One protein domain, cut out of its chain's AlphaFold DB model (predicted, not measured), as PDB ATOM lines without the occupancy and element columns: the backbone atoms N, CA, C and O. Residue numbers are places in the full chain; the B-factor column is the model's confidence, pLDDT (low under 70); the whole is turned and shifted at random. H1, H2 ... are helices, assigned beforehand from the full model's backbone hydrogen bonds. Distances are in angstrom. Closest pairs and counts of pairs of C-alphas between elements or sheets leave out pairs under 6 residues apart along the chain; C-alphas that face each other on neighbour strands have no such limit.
ATOM      1  N   ALA A   7     -38.504  31.852  31.629       76.50
ATOM      2  CA  ALA A   7     -39.173  32.964  32.308       76.50
ATOM      3  C   ALA A   7     -39.634  32.643  33.749       76.50
ATOM      4  O   ALA A   7     -39.928  33.556  34.517       76.50
ATOM      5  N   GLN A   8     -39.718  31.362  34.127       83.44
ATOM      6  CA  GLN A   8     -40.138  30.958  35.473       83.44
ATOM      7  C   GLN A   8     -38.991  30.969  36.487       83.44
ATOM      8  O   GLN A   8     -39.257  31.051  37.683       83.44
ATOM      9  N   LEU A   9     -37.735  30.834  36.053       86.94
ATOM     10  CA  LEU A   9     -36.635  30.523  36.967       86.94
ATOM     11  C   LEU A   9     -36.109  31.761  37.707       86.94
ATOM     12  O   LEU A   9     -35.908  31.667  38.915       86.94
ATOM     13  N   ALA A  10     -36.015  32.925  37.056       89.25
ATOM     14  CA  ALA A  10     -35.640  34.184  37.715       89.25
ATOM     15  C   ALA A  10     -36.453  34.480  39.001       89.25
ATOM     16  O   ALA A  10     -35.850  34.544  40.076       89.25
ATOM     17  N   PRO A  11     -37.804  34.549  38.975       89.12
ATOM     18  CA  PRO A  11     -38.586  34.837  40.183       89.12
ATOM     19  C   PRO A  11     -38.539  33.716  41.237       89.12
ATOM     20  O   PRO A  11     -38.819  33.957  42.413       89.12
ATOM     21  N   ILE A  12     -38.205  32.479  40.849       91.12
ATOM     22  CA  ILE A  12     -37.956  31.386  41.800       91.12
ATOM     23  C   ILE A  12     -36.615  31.616  42.498       91.12
ATOM     24  O   ILE A  12     -36.543  31.565  43.727       91.12
ATOM     25  N   CYS A  13     -35.560  31.903  41.734       93.38
ATOM     26  CA  CYS A  13     -34.232  32.181  42.265       93.38
ATOM     27  C   CYS A  13     -34.231  33.409  43.183       93.38
ATOM     28  O   CYS A  13     -33.596  33.348  44.234       93.38
ATOM     29  N   ASP A  14     -35.022  34.443  42.881       93.50
ATOM     30  CA  ASP A  14     -35.206  35.613  43.754       93.50
ATOM     31  C   ASP A  14     -35.710  35.261  45.156       93.50
ATOM     32  O   ASP A  14     -35.351  35.920  46.131       93.50
ATOM     33  N   ARG A  15     -36.511  34.198  45.285       92.94
ATOM     34  CA  ARG A  15     -36.994  33.710  46.585       92.94
ATOM     35  C   ARG A  15     -36.045  32.708  47.231       92.94
ATOM     36  O   ARG A  15     -35.861  32.727  48.445       92.94
ATOM     37  N   VAL A  16     -35.453  31.820  46.435       93.44
ATOM     38  CA  VAL A  16     -34.640  30.704  46.937       93.44
ATOM     39  C   VAL A  16     -33.247  31.163  47.371       93.44
ATOM     40  O   VAL A  16     -32.755  30.700  48.397       93.44
ATOM     41  N   VAL A  17     -32.612  32.088  46.642       95.75
ATOM     42  CA  VAL A  17     -31.252  32.564  46.953       95.75
ATOM     43  C   VAL A  17     -31.156  33.166  48.363       95.75
ATOM     44  O   VAL A  17     -30.274  32.734  49.111       95.75
ATOM     45  N   PRO A  18     -32.052  34.083  48.792       96.00
ATOM     46  CA  PRO A  18     -32.038  34.591  50.162       96.00
ATOM     47  C   PRO A  18     -32.198  33.488  51.206       96.00
ATOM     48  O   PRO A  18     -31.509  33.516  52.221       96.00
ATOM     49  N   ALA A  19     -33.051  32.490  50.958       95.56
ATOM     50  CA  ALA A  19     -33.241  31.391  51.896       95.56
ATOM     51  C   ALA A  19     -31.981  30.524  52.026       95.56
ATOM     52  O   ALA A  19     -31.520  30.270  53.140       95.56
ATOM     53  N   LEU A  20     -31.378  30.127  50.900       95.62
ATOM     54  CA  LEU A  20     -30.140  29.340  50.881       95.62
ATOM     55  C   LEU A  20     -28.991  30.062  51.594       95.62
ATOM     56  O   LEU A  20     -28.240  29.431  52.339       95.62
ATOM     57  N   ARG A  21     -28.875  31.380  51.406       95.81
ATOM     58  CA  ARG A  21     -27.837  32.192  52.049       95.81
ATOM     59  C   ARG A  21     -28.116  32.402  53.540       95.81
ATOM     60  O   ARG A  21     -27.255  32.118  54.365       95.81
ATOM     61  N   ASN A  22     -29.311  32.877  53.888       96.75
ATOM     62  CA  ASN A  22     -29.596  33.409  55.224       96.75
ATOM     63  C   ASN A  22     -30.048  32.342  56.228       96.75
ATOM     64  O   ASN A  22     -29.792  32.493  57.419       96.75
ATOM     65  N   HIS A  23     -30.724  31.283  55.774       96.69
ATOM     66  CA  HIS A  23     -31.249  30.233  56.656       96.69
ATOM     67  C   HIS A  23     -30.406  28.960  56.629       96.69
ATOM     68  O   HIS A  23     -30.292  28.288  57.650       96.69
ATOM     69  N   TYR A  24     -29.799  28.638  55.484       95.56
ATOM     70  CA  TYR A  24     -29.041  27.396  55.307       95.56
ATOM     71  C   TYR A  24     -27.519  27.597  55.237       95.56
ATOM     72  O   TYR A  24     -26.781  26.616  55.179       95.56
ATOM     73  N   GLY A  25     -27.030  28.842  55.260       96.19
ATOM     74  CA  GLY A  25     -25.600  29.154  55.369       96.19
ATOM     75  C   GLY A  25     -24.752  28.740  54.162       96.19
ATOM     76  O   GLY A  25     -23.541  28.559  54.297       96.19
ATOM     77  N   PHE A  26     -25.357  28.563  52.982       96.81
ATOM     78  CA  PHE A  26     -24.597  28.225  51.779       96.81
ATOM     79  C   PHE A  26     -23.666  29.373  51.370       96.81
ATOM     80  O   PHE A  26     -24.051  30.542  51.359       96.81
ATOM     81  N   ASN A  27     -22.441  29.019  50.972       94.69
ATOM     82  CA  ASN A  27     -21.508  29.961  50.354       94.69
ATOM     83  C   ASN A  27     -21.832  30.182  48.861       94.69
ATOM     84  O   ASN A  27     -22.674  29.496  48.282       94.69
ATOM     85  N   GLU A  28     -21.155  31.137  48.218       92.31
ATOM     86  CA  GLU A  28     -21.491  31.581  46.854       92.31
ATOM     87  C   GLU A  28     -21.337  30.492  45.779       92.31
ATOM     88  O   GLU A  28     -22.061  30.486  44.786       92.31
ATOM     89  N   ARG A  29     -20.410  29.535  45.943       95.25
ATOM     90  CA  ARG A  29     -20.109  28.559  44.881       95.25
ATOM     91  C   ARG A  29     -21.274  27.588  44.604       95.25
ATOM     92  O   ARG A  29     -21.599  27.439  43.425       95.25
ATOM     93  N   PRO A  30     -21.901  26.940  45.606       94.69
ATOM     94  CA  PRO A  30     -23.094  26.115  45.437       94.69
ATOM     95  C   PRO A  30     -24.304  26.870  44.887       94.69
ATOM     96  O   PRO A  30     -25.033  26.317  44.071       94.69
ATOM     97  N   ILE A  31     -24.510  28.129  45.291       96.12
ATOM     98  CA  ILE A  31     -25.695  28.900  44.876       96.12
ATOM     99  C   ILE A  31     -25.494  29.685  43.580       96.12
ATOM    100  O   ILE A  31     -26.454  30.264  43.074       96.12
ATOM    101  N   ARG A  32     -24.277  29.684  43.013       95.06
ATOM    102  CA  ARG A  32     -23.927  30.449  41.806       95.06
ATOM    103  C   ARG A  32     -24.912  30.231  40.665       95.06
ATOM    104  O   ARG A  32     -25.255  31.190  39.990       95.06
ATOM    105  N   PHE A  33     -25.377  28.995  40.464       92.44
ATOM    106  CA  PHE A  33     -26.393  28.704  39.453       92.44
ATOM    107  C   PHE A  33     -27.630  29.587  39.655       92.44
ATOM    108  O   PHE A  33     -27.983  30.346  38.759       92.44
ATOM    109  N   CYS A  34     -28.234  29.553  40.844       92.50
ATOM    110  CA  CYS A  34     -29.426  30.339  41.144       92.50
ATOM    111  C   CYS A  34     -29.155  31.843  41.039       92.50
ATOM    112  O   CYS A  34     -29.958  32.549  40.447       92.50
ATOM    113  N   VAL A  35     -28.012  32.318  41.544       93.81
ATOM    114  CA  VAL A  35     -27.628  33.740  41.482       93.81
ATOM    115  C   VAL A  35     -27.521  34.229  40.037       93.81
ATOM    116  O   VAL A  35     -28.068  35.272  39.697       93.81
ATOM    117  N   THR A  36     -26.863  33.468  39.157       93.50
ATOM    118  CA  THR A  36     -26.750  33.824  37.734       93.50
ATOM    119  C   THR A  36     -28.117  33.895  37.051       93.50
ATOM    120  O   THR A  36     -28.355  34.792  36.243       93.50
ATOM    121  N   HIS A  37     -29.032  32.984  37.385       91.12
ATOM    122  CA  HIS A  37     -30.342  32.906  36.737       91.12
ATOM    123  C   HIS A  37     -31.355  33.938  37.266       91.12
ATOM    124  O   HIS A  37     -32.383  34.139  36.628       91.12
ATOM    125  N   GLN A  38     -31.059  34.672  38.350       88.56
ATOM    126  CA  GLN A  38     -31.872  35.834  38.751       88.56
ATOM    127  C   GLN A  38     -31.906  36.914  37.659       88.56
ATOM    128  O   GLN A  38     -32.921  37.580  37.474       88.56
ATOM    129  N   THR A  39     -30.807  37.084  36.918       84.81
ATOM    130  CA  THR A  39     -30.691  38.122  35.883       84.81
ATOM    131  C   THR A  39     -30.676  37.559  34.467       84.81
ATOM    132  O   THR A  39     -31.360  38.103  33.600       84.81
ATOM    133  N   ALA A  40     -29.954  36.461  34.218       84.19
ATOM    134  CA  ALA A  40     -29.776  35.920  32.866       84.19
ATOM    135  C   ALA A  40     -31.106  35.509  32.206       84.19
ATOM    136  O   ALA A  40     -31.312  35.714  31.007       84.19
ATOM    137  N   ASP A  41     -32.043  34.989  32.994       84.00
ATOM    138  CA  ASP A  41     -33.300  34.458  32.467       84.00
ATOM    139  C   ASP A  41     -34.319  35.541  32.104       84.00
ATOM    140  O   ASP A  41     -35.219  35.291  31.299       84.00
ATOM    141  N   LEU A  42     -34.153  36.768  32.612       81.56
ATOM    142  CA  LEU A  42     -34.930  37.920  32.144       81.56
ATOM    143  C   LEU A  42     -34.567  38.262  30.690       81.56
ATOM    144  O   LEU A  42     -35.441  38.525  29.857       81.56
ATOM    145  N   GLU A  43     -33.277  38.214  30.357       83.31
ATOM    146  CA  GLU A  43     -32.777  38.506  29.014       83.31
ATOM    147  C   GLU A  43     -33.137  37.390  28.024       83.31
ATOM    148  O   GLU A  43     -33.669  37.650  26.943       83.31
ATOM    149  N   HIS A  44     -32.909  36.127  28.389       82.50
ATOM    150  CA  HIS A  44     -33.244  34.997  27.517       82.50
ATOM    151  C   HIS A  44     -34.760  34.806  27.352       82.50
ATOM    152  O   HIS A  44     -35.243  34.588  26.231       82.50
ATOM    153  N   GLY A  45     -35.528  34.978  28.431       81.88
ATOM    154  CA  GLY A  45     -36.986  34.904  28.404       81.88
ATOM    155  C   GLY A  45     -37.608  35.971  27.503       81.88
ATOM    156  O   GLY A  45     -38.456  35.648  26.667       81.88
ATOM    157  N   SER A  46     -37.147  37.222  27.607       83.88
ATOM    158  CA  SER A  46     -37.653  38.330  26.781       83.88
ATOM    159  C   SER A  46     -37.331  38.156  25.294       83.88
ATOM    160  O   SER A  46     -38.202  38.362  24.449       83.88
ATOM    161  N   ARG A  47     -36.124  37.685  24.952       86.94
ATOM    162  CA  ARG A  47     -35.754  37.353  23.563       86.94
ATOM    163  C   ARG A  47     -36.638  36.261  22.975       86.94
ATOM    164  O   ARG A  47     -37.114  36.388  21.847       86.94
ATOM    165  N   THR A  48     -36.878  35.200  23.740       82.81
ATOM    166  CA  THR A  48     -37.755  34.101  23.323       82.81
ATOM    167  C   THR A  48     -39.186  34.585  23.111       82.81
ATOM    168  O   THR A  48     -39.800  34.241  22.100       82.81
ATOM    169  N   LEU A  49     -39.704  35.416  24.019       85.88
ATOM    170  CA  LEU A  49     -41.033  36.005  23.888       85.88
ATOM    171  C   LEU A  49     -41.143  36.859  22.620       85.88
ATOM    172  O   LEU A  49     -42.067  36.651  21.841       85.88
ATOM    173  N   ALA A  50     -40.163  37.724  22.350       88.69
ATOM    174  CA  ALA A  50     -40.159  38.570  21.157       88.69
ATOM    175  C   ALA A  50     -40.179  37.754  19.849       88.69
ATOM    176  O   ALA A  50     -40.857  38.120  18.887       88.69
ATOM    177  N   VAL A  51     -39.470  36.619  19.802       88.44
ATOM    178  CA  VAL A  51     -39.522  35.689  18.659       88.44
ATOM    179  C   VAL A  51     -40.923  35.094  18.512       88.44
ATOM    180  O   VAL A  51     -41.471  35.072  17.411       88.44
ATOM    181  N   VAL A  52     -41.522  34.638  19.611       87.62
ATOM    182  CA  VAL A  52     -42.874  34.068  19.603       87.62
ATOM    183  C   VAL A  52     -43.905  35.104  19.159       87.62
ATOM    184  O   VAL A  52     -44.740  34.797  18.313       87.62
ATOM    185  N   GLU A  53     -43.831  36.331  19.663       88.62
ATOM    186  CA  GLU A  53     -44.749  37.414  19.301       88.62
ATOM    187  C   GLU A  53     -44.639  37.799  17.827       88.62
ATOM    188  O   GLU A  53     -45.660  37.987  17.165       88.62
ATOM    189  N   ARG A  54     -43.412  37.878  17.303       93.38
ATOM    190  CA  ARG A  54     -43.157  38.306  15.925       93.38
ATOM    191  C   ARG A  54     -43.488  37.241  14.887       93.38
ATOM    192  O   ARG A  54     -43.921  37.585  13.792       93.38
ATOM    193  N   TYR A  55     -43.236  35.971  15.196       93.38
ATOM    194  CA  TYR A  55     -43.241  34.904  14.193       93.38
ATOM    195  C   TYR A  55     -44.352  33.865  14.376       93.38
ATOM    196  O   TYR A  55     -44.401  32.919  13.596       93.38
ATOM    197  N   THR A  56     -45.252  34.015  15.356       94.06
ATOM    198  CA  THR A  56     -46.409  33.115  15.509       94.06
ATOM    199  C   THR A  56     -47.600  33.622  14.691       94.06
ATOM    200  O   THR A  56     -48.190  34.637  15.063       94.06
ATOM    201  N   PRO A  57     -48.021  32.912  13.626       96.00
ATOM    202  CA  PRO A  57     -49.270  33.217  12.934       96.00
ATOM    203  C   PRO A  57     -50.468  33.048  13.872       96.00
ATOM    204  O   PRO A  57     -50.467  32.156  14.725       96.00
ATOM    205  N   ASP A  58     -51.531  33.823  13.662       95.12
ATOM    206  CA  ASP A  58     -52.709  33.809  14.540       95.12
ATOM    207  C   ASP A  58     -53.330  32.412  14.687       95.12
ATOM    208  O   ASP A  58     -53.659  31.991  15.796       95.12
ATOM    209  N   ALA A  59     -53.365  31.634  13.601       96.94
ATOM    210  CA  ALA A  59     -53.853  30.254  13.603       96.94
ATOM    211  C   ALA A  59     -53.060  29.306  14.531       96.94
ATOM    212  O   ALA A  59     -53.579  28.269  14.945       96.94
ATOM    213  N   LEU A  60     -51.809  29.637  14.875       94.94
ATOM    214  CA  LEU A  60     -50.961  28.837  15.764       94.94
ATOM    215  C   LEU A  60     -50.926  29.352  17.209       94.94
ATOM    216  O   LEU A  60     -50.479  28.607  18.087       94.94
ATOM    217  N   ARG A  61     -51.442  30.556  17.500       91.44
ATOM    218  CA  ARG A  61     -51.454  31.115  18.868       91.44
ATOM    219  C   ARG A  61     -52.069  30.172  19.912       91.44
ATOM    220  O   ARG A  61     -51.440  29.998  20.957       91.44
ATOM    221  N   PRO A  62     -53.208  29.486  19.660       94.69
ATOM    222  CA  PRO A  62     -53.770  28.557  20.644       94.69
ATOM    223  C   PRO A  62     -52.816  27.408  21.003       94.69
ATOM    224  O   PRO A  62     -52.730  27.004  22.161       94.69
ATOM    225  N   ARG A  63     -52.050  26.905  20.024       92.19
ATOM    226  CA  ARG A  63     -51.064  25.834  20.244       92.19
ATOM    227  C   ARG A  63     -49.874  26.321  21.063       92.19
ATOM    228  O   ARG A  63     -49.411  25.592  21.934       92.19
ATOM    229  N   VAL A  64     -49.405  27.542  20.810       90.19
ATOM    230  CA  VAL A  64     -48.322  28.163  21.587       90.19
ATOM    231  C   VAL A  64     -48.740  28.365  23.043       90.19
ATOM    232  O   VAL A  64     -48.010  27.959  23.944       90.19
ATOM    233  N   ILE A  65     -49.935  28.911  23.286       89.88
ATOM    234  CA  ILE A  65     -50.473  29.106  24.643       89.88
ATOM    235  C   ILE A  65     -50.578  27.768  25.379       89.88
ATOM    236  O   ILE A  65     -50.191  27.667  26.544       89.88
ATOM    237  N   ARG A  66     -51.058  26.723  24.694       92.00
ATOM    238  CA  ARG A  66     -51.120  25.375  25.261       92.00
ATOM    239  C   ARG A  66     -49.732  24.849  25.640       92.00
ATOM    240  O   ARG A  66     -49.573  24.348  26.746       92.00
ATOM    241  N   ALA A  67     -48.732  25.005  24.774       89.44
ATOM    242  CA  ALA A  67     -47.366  24.564  25.063       89.44
ATOM    243  C   ALA A  67     -46.761  25.289  26.281       89.44
ATOM    244  O   ALA A  67     -46.112  24.653  27.110       89.44
ATOM    245  N   ILE A  68     -47.015  26.596  26.417       87.00
ATOM    246  CA  ILE A  68     -46.604  27.381  27.591       87.00
ATOM    247  C   ILE A  68     -47.268  26.828  28.853       87.00
ATOM    248  O   ILE A  68     -46.579  26.571  29.837       87.00
ATOM    249  N   ARG A  69     -48.588  26.599  28.817       90.38
ATOM    250  CA  ARG A  69     -49.338  26.042  29.952       90.38
ATOM    251  C   ARG A  69     -48.787  24.684  30.380       90.38
ATOM    252  O   ARG A  69     -48.462  24.516  31.548       90.38
ATOM    253  N   GLU A  70     -48.619  23.758  29.440       90.62
ATOM    254  CA  GLU A  70     -48.071  22.423  29.716       90.62
ATOM    255  C   GLU A  70     -46.640  22.499  30.280       90.62
ATOM    256  O   GLU A  70     -46.251  21.684  31.115       90.62
ATOM    257  N   GLY A  71     -45.836  23.473  29.841       87.12
ATOM    258  CA  GLY A  71     -44.521  23.748  30.421       87.12
ATOM    259  C   GLY A  71     -44.613  24.192  31.883       87.12
ATOM    260  O   GLY A  71     -43.954  23.618  32.750       87.12
ATOM    261  N   THR A  72     -45.465  25.176  32.169       88.00
ATOM    262  CA  THR A  72     -45.712  25.670  33.531       88.00
ATOM    263  C   THR A  72     -46.240  24.573  34.455       88.00
ATOM    264  O   THR A  72     -45.735  24.415  35.565       88.00
ATOM    265  N   GLU A  73     -47.181  23.750  33.991       91.56
ATOM    266  CA  GLU A  73     -47.710  22.610  34.752       91.56
ATOM    267  C   GLU A  73     -46.611  21.596  35.092       91.56
ATOM    268  O   GLU A  73     -46.525  21.142  36.228       91.56
ATOM    269  N   LYS A  74     -45.696  21.290  34.161       90.06
ATOM    270  CA  LYS A  74     -44.557  20.397  34.445       90.06
ATOM    271  C   LYS A  74     -43.641  20.941  35.541       90.06
ATOM    272  O   LYS A  74     -43.120  20.161  36.335       90.06
ATOM    273  N   ARG A  75     -43.421  22.261  35.596       89.50
ATOM    274  CA  ARG A  75     -42.652  22.886  36.685       89.50
ATOM    275  C   ARG A  75     -43.388  22.760  38.014       89.50
ATOM    276  O   ARG A  75     -42.764  22.409  39.010       89.50
ATOM    277  N   TRP A  76     -44.691  23.017  38.008       91.69
ATOM    278  CA  TRP A  76     -45.531  22.873  39.190       91.69
ATOM    279  C   TRP A  76     -45.474  21.444  39.736       91.69
ATOM    280  O   TRP A  76     -45.098  21.240  40.884       91.69
ATOM    281  N   LEU A  77     -45.712  20.448  38.875       92.69
ATOM    282  CA  LEU A  77     -45.663  19.026  39.226       92.69
ATOM    283  C   LEU A  77     -44.305  18.596  39.796       92.69
ATOM    284  O   LEU A  77     -44.255  17.754  40.689       92.69
ATOM    285  N   TYR A  78     -43.203  19.177  39.311       90.88
ATOM    286  CA  TYR A  78     -41.877  18.925  39.873       90.88
ATOM    287  C   TYR A  78     -41.780  19.374  41.341       90.88
ATOM    288  O   TYR A  78     -41.355  18.590  42.190       90.88
ATOM    289  N   PHE A  79     -42.191  20.607  41.657       91.88
ATOM    290  CA  PHE A  79     -42.146  21.113  43.034       91.88
ATOM    291  C   PHE A  79     -43.179  20.443  43.941       91.88
ATOM    292  O   PHE A  79     -42.849  20.123  45.082       91.88
ATOM    293  N   ASP A  80     -44.378  20.157  43.428       94.81
ATOM    294  CA  ASP A  80     -45.390  19.380  44.146       94.81
ATOM    295  C   ASP A  80     -44.853  18.000  44.518       94.81
ATOM    296  O   ASP A  80     -44.990  17.584  45.663       94.81
ATOM    297  N   GLY A  81     -44.170  17.307  43.602       93.75
ATOM    298  CA  GLY A  81     -43.553  16.012  43.894       93.75
ATOM    299  C   GLY A  81     -42.525  16.085  45.027       93.75
ATOM    300  O   GLY A  81     -42.556  15.262  45.944       93.75
ATOM    301  N   VAL A  82     -41.653  17.102  45.010       93.12
ATOM    302  CA  VAL A  82     -40.681  17.347  46.091       93.12
ATOM    303  C   VAL A  82     -41.396  17.615  47.417       93.12
ATOM    304  O   VAL A  82     -41.029  17.033  48.437       93.12
ATOM    305  N   TYR A  83     -42.429  18.458  47.413       94.75
ATOM    306  CA  TYR A  83     -43.190  18.811  48.610       94.75
ATOM    307  C   TYR A  83     -43.952  17.610  49.186       94.75
ATOM    308  O   TYR A  83     -43.812  17.278  50.362       94.75
ATOM    309  N   VAL A  84     -44.708  16.905  48.348       95.31
ATOM    310  CA  VAL A  84     -45.488  15.720  48.723       95.31
ATOM    311  C   VAL A  84     -44.586  14.638  49.321       95.31
ATOM    312  O   VAL A  84     -44.930  14.045  50.345       95.31
ATOM    313  N   ARG A  85     -43.396  14.421  48.750       92.56
ATOM    314  CA  ARG A  85     -42.426  13.459  49.284       92.56
ATOM    315  C   ARG A  85     -41.782  13.933  50.585       92.56
ATOM    316  O   ARG A  85     -41.809  13.207  51.573       92.56
ATOM    317  N   HIS A  86     -41.149  15.102  50.579       93.56
ATOM    318  CA  HIS A  86     -40.227  15.499  51.650       93.56
ATOM    319  C   HIS A  86     -40.880  16.309  52.771       93.56
ATOM    320  O   HIS A  86     -40.311  16.386  53.856       93.56
ATOM    321  N   VAL A  87     -42.051  16.898  52.531       95.19
ATOM    322  CA  VAL A  87     -42.800  17.659  53.541       95.19
ATOM    323  C   VAL A  87     -43.995  16.864  54.052       95.19
ATOM    324  O   VAL A  87     -44.208  16.807  55.258       95.19
ATOM    325  N   LEU A  88     -44.758  16.224  53.159       96.19
ATOM    326  CA  LEU A  88     -45.943  15.453  53.557       96.19
ATOM    327  C   LEU A  88     -45.658  13.968  53.836       96.19
ATOM    328  O   LEU A  88     -46.521  13.281  54.377       96.19
TER     329      LEU A  88
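AT A GLANCE: This is residues 7 to 88 of the 97 residues of an uncharacterized protein of Chloroflexi bacterium (UniProt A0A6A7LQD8). Two long helices, H3 and H2, make an open V from a tight turn, and H1 folds back along H2 as a helical hairpin inside the mouth of the V. The end of H3, with residues 76 to 88, sticks out free. The 82 printed residues hold three named helices, H1, H2, H3, all helix in class, in a loose, flat whole: radius of gyration of the C-alphas 16.3 A, spans 50 by 31 by 14 A.

IN THESE COORDINATES: H3, residues 58 to 86, is 43.2 A long, ending at C-alpha 86 (-40.227, 15.499, 51.650). H2, residues 28 to 55, is 39.4 A long, with a kink of 43 degrees near residue 41. H1, residues 7 to 22, begins at C-alpha 7 (-39.173, 32.964, 32.308), with a kink of 32 degrees near residue 15.

HOW THE PARTS SIT: H3 is close to but not clearly touching H1, the closest C-alphas, Gln 8 and Thr 72, being 7.9 A apart. H2 and H3 are only just apart, at 8.3 A. H1 and H2 touch, closest at the C-alphas of Ala 10 and Gln 38, 4.2 A, at a shallow tilt of 14 degrees, opposite ways. O i to N i+4 pairs within hydrogen-bond range are 23 of 25 in H3, 18 of 24 in H2 and 7 of 12 in H1.

THE WHOLE: The C-alphas farthest apart, Gly 25 and Ala 59, are 50.4 A apart. The printed part has no cut, both links are tight, and no printed residue is under 70 in pLDDT.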